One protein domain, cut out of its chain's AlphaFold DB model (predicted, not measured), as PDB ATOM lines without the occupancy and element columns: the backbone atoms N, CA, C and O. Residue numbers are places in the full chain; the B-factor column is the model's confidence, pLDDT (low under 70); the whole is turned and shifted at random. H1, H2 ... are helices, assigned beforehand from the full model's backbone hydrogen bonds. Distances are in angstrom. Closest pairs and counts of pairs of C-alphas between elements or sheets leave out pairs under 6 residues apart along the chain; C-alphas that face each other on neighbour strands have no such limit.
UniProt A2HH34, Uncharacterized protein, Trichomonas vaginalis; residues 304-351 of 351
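AT A GLANCE: This is residues 304 to 351 of the 351 residues of an uncharacterized protein of Trichomonas vaginalis (UniProt A2HH34). This is a piece with little regular structure: a short two-helix unit, H2 and H1 folded back on each other, and a long loop, residues 304 to 326, that swings well out beyond them before leading into H1. Residues 347 to 351 trail off after H2. The printed part has 48 residues, 17 of them in the named helices H1 and H2, in that order, with no named strand; the class is all helix. It is only just compact, close to loose, with a radius of gyration of the C-alphas of 11.5 A, and spans 30 by 29 by 17 A.

HOW THE PARTS SIT: H2, residues 337 to 346, and H1, residues 327 to 333, are close but not clearly touching; their closest C-alphas, of Cys 331 and Ala 337, are 6.0 A apart. They run opposite ways at a steep tilt of 37 degrees, only just steep. In H2 every O i to N i+4 pair is within hydrogen-bond range; in H1 1 of 3 is, beside 3 of 4 O i to N i+3 pairs.

IN THESE COORDINATES: H2 measures 14.1 A from C-alpha 337 to C-alpha 346 at (41.012, -3.023, 50.911). H1 measures 10.4 A, from C-alpha 327 at (52.918, -9.541, 47.678).

THE WHOLE: The C-alphas farthest apart, of Asn 320 and Asp 338, are 30.5 A apart. The printed part has no cut, and the link H1 to H2 is tight. The pLDDT is under 70 in residues 348 to 351.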
ATOM      1  N   PRO A 304      34.150  -9.024  47.985       75.00
ATOM      2  CA  PRO A 304      34.851  -8.902  46.714       75.00
ATOM      3  C   PRO A 304      35.195 -10.273  46.125       75.00
ATOM      4  O   PRO A 304      35.331 -11.271  46.834       75.00
ATOM      5  N   LYS A 305      35.338 -10.314  44.796       79.88
ATOM      6  CA  LYS A 305      35.754 -11.517  44.073       79.88
ATOM      7  C   LYS A 305      37.071 -12.024  44.657       79.88
ATOM      8  O   LYS A 305      38.065 -11.302  44.660       79.88
ATOM      9  N   GLU A 306      37.072 -13.278  45.079       81.94
ATOM     10  CA  GLU A 306      38.267 -13.943  45.570       81.94
ATOM     11  C   GLU A 306      39.297 -14.111  44.443       81.94
ATOM     12  O   GLU A 306      38.995 -14.616  43.355       81.94
ATOM     13  N   VAL A 307      40.527 -13.680  44.720       86.50
ATOM     14  CA  VAL A 307      41.710 -13.956  43.903       86.50
ATOM     15  C   VAL A 307      42.788 -14.435  44.863       86.50
ATOM     16  O   VAL A 307      43.394 -13.624  45.555       86.50
ATOM     17  N   PHE A 308      42.986 -15.751  44.933       85.81
ATOM     18  CA  PHE A 308      43.899 -16.368  45.893       85.81
ATOM     19  C   PHE A 308      45.059 -17.093  45.181       85.81
ATOM     20  O   PHE A 308      44.817 -17.888  44.266       85.81
ATOM     21  N   PRO A 309      46.328 -16.824  45.547       86.62
ATOM     22  CA  PRO A 309      47.502 -17.390  44.885       86.62
ATOM     23  C   PRO A 309      47.825 -18.800  45.416       86.62
ATOM     24  O   PRO A 309      48.866 -19.005  46.031       86.62
ATOM     25  N   TYR A 310      46.968 -19.799  45.169       85.06
ATOM     26  CA  TYR A 310      47.125 -21.154  45.741       85.06
ATOM     27  C   TYR A 310      48.530 -21.761  45.557       85.06
ATOM     28  O   TYR A 310      49.081 -22.347  46.481       85.06
ATOM     29  N   ASN A 311      49.152 -21.575  44.387       87.50
ATOM     30  CA  ASN A 311      50.473 -22.144  44.080       87.50
ATOM     31  C   ASN A 311      51.653 -21.390  44.716       87.50
ATOM     32  O   ASN A 311      52.786 -21.857  44.628       87.50
ATOM     33  N   TYR A 312      51.412 -20.228  45.328       87.56
ATOM     34  CA  TYR A 312      52.430 -19.495  46.077       87.56
ATOM     35  C   TYR A 312      52.682 -20.129  47.454       87.56
ATOM     36  O   TYR A 312      53.818 -20.174  47.933       87.56
ATOM     37  N   TYR A 313      51.629 -20.669  48.074       85.75
ATOM     38  CA  TYR A 313      51.658 -21.234  49.420       85.75
ATOM     39  C   TYR A 313      52.210 -22.666  49.433       85.75
ATOM     40  O   TYR A 313      51.485 -23.654  49.550       85.75
ATOM     41  N   SER A 314      53.533 -22.768  49.308       86.62
ATOM     42  CA  SER A 314      54.273 -24.032  49.392       86.62
ATOM     43  C   SER A 314      54.562 -24.466  50.830       86.62
ATOM     44  O   SER A 314      54.625 -23.651  51.753       86.62
ATOM     45  N   SER A 315      54.850 -25.754  51.003       83.94
ATOM     46  CA  SER A 315      55.301 -26.360  52.261       83.94
ATOM     47  C   SER A 315      56.494 -25.630  52.885       83.94
ATOM     48  O   SER A 315      56.612 -25.570  54.105       83.94
ATOM     49  N   VAL A 316      57.398 -25.114  52.044       85.50
ATOM     50  CA  VAL A 316      58.606 -24.394  52.474       85.50
ATOM     51  C   VAL A 316      58.249 -23.005  52.981       85.50
ATOM     52  O   VAL A 316      58.721 -22.609  54.044       85.50
ATOM     53  N   LEU A 317      57.395 -22.282  52.249       84.44
ATOM     54  CA  LEU A 317      56.952 -20.950  52.654       84.44
ATOM     55  C   LEU A 317      56.178 -21.000  53.973       84.44
ATOM     56  O   LEU A 317      56.347 -20.114  54.799       84.44
ATOM     57  N   LEU A 318      55.368 -22.042  54.169       84.00
ATOM     58  CA  LEU A 318      54.515 -22.255  55.343       84.00
ATOM     59  C   LEU A 318      55.233 -22.966  56.506       84.00
ATOM     60  O   LEU A 318      54.608 -23.327  57.509       84.00
ATOM     61  N   ALA A 319      56.536 -23.226  56.384       80.81
ATOM     62  CA  ALA A 319      57.308 -23.842  57.454       80.81
ATOM     63  C   ALA A 319      57.347 -22.935  58.697       80.81
ATOM     64  O   ALA A 319      57.348 -21.710  58.587       80.81
ATOM     65  N   ASN A 320      57.411 -23.548  59.886       79.69
ATOM     66  CA  ASN A 320      57.472 -22.846  61.176       79.69
ATOM     67  C   ASN A 320      56.330 -21.834  61.386       79.69
ATOM     68  O   ASN A 320      56.549 -20.760  61.940       79.69
ATOM     69  N   ASP A 321      55.130 -22.173  60.903       77.19
ATOM     70  CA  ASP A 321      53.927 -21.341  60.983       77.19
ATOM     71  C   ASP A 321      54.118 -19.928  60.412       77.19
ATOM     72  O   ASP A 321      53.505 -18.970  60.886       77.19
ATOM     73  N   ASN A 322      54.958 -19.776  59.382       79.12
ATOM     74  CA  ASN A 322      55.106 -18.502  58.695       79.12
ATOM     75  C   ASN A 322      53.783 -18.100  58.017       79.12
ATOM     76  O   ASN A 322      53.271 -18.794  57.138       79.12
ATOM     77  N   ARG A 323      53.249 -16.947  58.434       77.69
ATOM     78  CA  ARG A 323      51.986 -16.361  57.944       77.69
ATOM     79  C   ARG A 323      52.212 -15.196  56.985       77.69
ATOM     80  O   ARG A 323      51.256 -14.576  56.531       77.69
ATOM     81  N   THR A 324      53.471 -14.882  56.693       80.44
ATOM     82  CA  THR A 324      53.836 -13.721  55.887       80.44
ATOM     83  C   THR A 324      54.128 -14.151  54.459       80.44
ATOM     84  O   THR A 324      54.981 -15.006  54.211       80.44
ATOM     85  N   GLY A 325      53.426 -13.524  53.516       83.06
ATOM     86  CA  GLY A 325      53.674 -13.638  52.083       83.06
ATOM     87  C   GLY A 325      54.221 -12.334  51.508       83.06
ATOM     88  O   GLY A 325      53.815 -11.245  51.908       83.06
ATOM     89  N   VAL A 326      55.128 -12.439  50.542       87.81
ATOM     90  CA  VAL A 326      55.634 -11.301  49.774       87.81
ATOM     91  C   VAL A 326      54.675 -11.037  48.614       87.81
ATOM     92  O   VAL A 326      54.603 -11.821  47.669       87.81
ATOM     93  N   ILE A 327      53.953  -9.912  48.665       88.56
ATOM     94  CA  ILE A 327      52.918  -9.541  47.678       88.56
ATOM     95  C   ILE A 327      53.453  -9.618  46.240       88.56
ATOM     96  O   ILE A 327      52.820 -10.211  45.370       88.56
ATOM     97  N   SER A 328      54.649  -9.077  45.987       88.00
ATOM     98  CA  SER A 328      55.255  -9.060  44.647       88.00
ATOM     99  C   SER A 328      55.604 -10.453  44.109       88.00
ATOM    100  O   SER A 328      55.662 -10.647  42.894       88.00
ATOM    101  N   GLU A 329      55.824 -11.433  44.983       89.25
ATOM    102  CA  GLU A 329      56.019 -12.826  44.592       89.25
ATOM    103  C   GLU A 329      54.684 -13.530  44.382       89.25
ATOM    104  O   GLU A 329      54.515 -14.183  43.354       89.25
ATOM    105  N   ALA A 330      53.728 -13.338  45.293       88.19
ATOM    106  CA  ALA A 330      52.379 -13.888  45.197       88.19
ATOM    107  C   ALA A 330      51.677 -13.471  43.892       88.19
ATOM    108  O   ALA A 330      51.057 -14.305  43.229       88.19
ATOM    109  N   CYS A 331      51.869 -12.218  43.458       88.62
ATOM    110  CA  CYS A 331      51.362 -11.699  42.185       88.62
ATOM    111  C   CYS A 331      51.793 -12.524  40.960       88.62
ATOM    112  O   CYS A 331      51.093 -12.526  39.951       88.62
ATOM    113  N   LYS A 332      52.914 -13.255  41.024       90.06
ATOM    114  CA  LYS A 332      53.391 -14.099  39.912       90.06
ATOM    115  C   LYS A 332      52.552 -15.368  39.723       90.06
ATOM    116  O   LYS A 332      52.657 -16.010  38.681       90.06
ATOM    117  N   PHE A 333      51.739 -15.737  40.714       87.12
ATOM    118  CA  PHE A 333      50.954 -16.976  40.740       87.12
ATOM    119  C   PHE A 333      49.461 -16.758  40.458       87.12
ATOM    120  O   PHE A 333      48.668 -17.687  40.595       87.12
ATOM    121  N   ILE A 334      49.071 -15.547  40.058       88.75
ATOM    122  CA  ILE A 334      47.681 -15.163  39.795       88.75
ATOM    123  C   ILE A 334      47.537 -14.526  38.416       88.75
ATOM    124  O   ILE A 334      48.445 -13.883  37.902       88.75
ATOM    125  N   HIS A 335      46.360 -14.697  37.818       87.94
ATOM    126  CA  HIS A 335      46.043 -14.119  36.509       87.94
ATOM    127  C   HIS A 335      45.434 -12.712  36.597       87.94
ATOM    128  O   HIS A 335      45.572 -11.933  35.661       87.94
ATOM    129  N   ASP A 336      44.751 -12.389  37.697       90.00
ATOM    130  CA  ASP A 336      43.978 -11.152  37.883       90.00
ATOM    131  C   ASP A 336      44.659 -10.263  38.937       90.00
ATOM    132  O   ASP A 336      44.182 -10.117  40.065       90.00
ATOM    133  N   ALA A 337      45.842  -9.750  38.584       88.94
ATOM    134  CA  ALA A 337      46.699  -8.990  39.495       88.94
ATOM    135  C   ALA A 337      46.044  -7.685  39.971       88.94
ATOM    136  O   ALA A 337      46.191  -7.326  41.136       88.94
ATOM    137  N   ASP A 338      45.273  -7.015  39.112       89.44
ATOM    138  CA  ASP A 338      44.594  -5.763  39.459       89.44
ATOM    139  C   ASP A 338      43.543  -5.982  40.555       89.44
ATOM    140  O   ASP A 338      43.508  -5.253  41.548       89.44
ATOM    141  N   THR A 339      42.706  -7.020  40.413       89.06
ATOM    142  CA  THR A 339      41.716  -7.368  41.444       89.06
ATOM    143  C   THR A 339      42.402  -7.822  42.727       89.06
ATOM    144  O   THR A 339      41.961  -7.454  43.812       89.06
ATOM    145  N   PHE A 340      43.499  -8.576  42.626       89.44
ATOM    146  CA  PHE A 340      44.273  -8.993  43.792       89.44
ATOM    147  C   PHE A 340      44.843  -7.805  44.568       89.44
ATOM    148  O   PHE A 340      44.603  -7.709  45.767       89.44
ATOM    149  N   MET A 341      45.528  -6.873  43.899       88.94
ATOM    150  CA  MET A 341      46.080  -5.679  44.550       88.94
ATOM    151  C   MET A 341      44.977  -4.834  45.182       88.94
ATOM    152  O   MET A 341      45.079  -4.467  46.347       88.94
ATOM    153  N   LYS A 342      43.864  -4.630  44.466       89.94
ATOM    154  CA  LYS A 342      42.695  -3.930  45.009       89.94
ATOM    155  C   LYS A 342      42.133  -4.617  46.257       89.94
ATOM    156  O   LYS A 342      41.736  -3.934  47.198       89.94
ATOM    157  N   ASN A 343      42.076  -5.949  46.265       88.94
ATOM    158  CA  ASN A 343      41.627  -6.706  47.427       88.94
ATOM    159  C   ASN A 343      42.596  -6.517  48.600       88.94
ATOM    160  O   ASN A 343      42.132  -6.218  49.696       88.94
ATOM    161  N   ILE A 344      43.911  -6.616  48.372       87.12
ATOM    162  CA  ILE A 344      44.942  -6.399  49.398       87.12
ATOM    163  C   ILE A 344      44.836  -4.994  50.003       87.12
ATOM    164  O   ILE A 344      44.747  -4.867  51.221       87.12
ATOM    165  N   ASP A 345      44.739  -3.957  49.171       87.94
ATOM    166  CA  ASP A 345      44.624  -2.562  49.620       87.94
ATOM    167  C   ASP A 345      43.325  -2.293  50.408       87.94
ATOM    168  O   ASP A 345      43.238  -1.344  51.187       87.94
ATOM    169  N   SER A 346      42.297  -3.125  50.208       84.81
ATOM    170  CA  SER A 346      41.012  -3.023  50.911       84.81
ATOM    171  C   SER A 346      41.003  -3.682  52.294       84.81
ATOM    172  O   SER A 346      40.089  -3.429  53.086       84.81
ATOM    173  N   ILE A 347      42.008  -4.506  52.606       82.31
ATOM    174  CA  ILE A 347      42.153  -5.133  53.920       82.31
ATOM    175  C   ILE A 347      42.594  -4.046  54.899       82.31
ATOM    176  O   ILE A 347      43.688  -3.494  54.798       82.31
ATOM    177  N   LYS A 348      41.743  -3.732  55.878       66.81
ATOM    178  CA  LYS A 348      42.155  -2.877  56.994       66.81
ATOM    179  C   LYS A 348      43.246  -3.611  57.768       66.81
ATOM    180  O   LYS A 348      43.006  -4.719  58.242       66.81
ATOM    181  N   VAL A 349      44.420  -2.998  57.899       53.31
ATOM    182  CA  VAL A 349      45.453  -3.484  58.817       53.31
ATOM    183  C   VAL A 349      44.840  -3.435  60.216       53.31
ATOM    184  O   VAL A 349      44.516  -2.357  60.711       53.31
ATOM    185  N   ALA A 350      44.578  -4.601  60.804       41.28
ATOM    186  CA  ALA A 350      44.290  -4.687  62.224       41.28
ATOM    187  C   ALA A 350      45.598  -4.349  62.952       41.28
ATOM    188  O   ALA A 350      46.591  -5.050  62.753       41.28
ATOM    189  N   GLU A 351      45.608  -3.232  63.685       32.41
ATOM    190  CA  GLU A 351      46.683  -2.892  64.630       32.41
ATOM    191  C   GLU A 351      46.793  -3.927  65.753       32.41
ATOM    192  O   GLU A 351      45.733  -4.408  66.225       32.41
TER     193      GLU A 351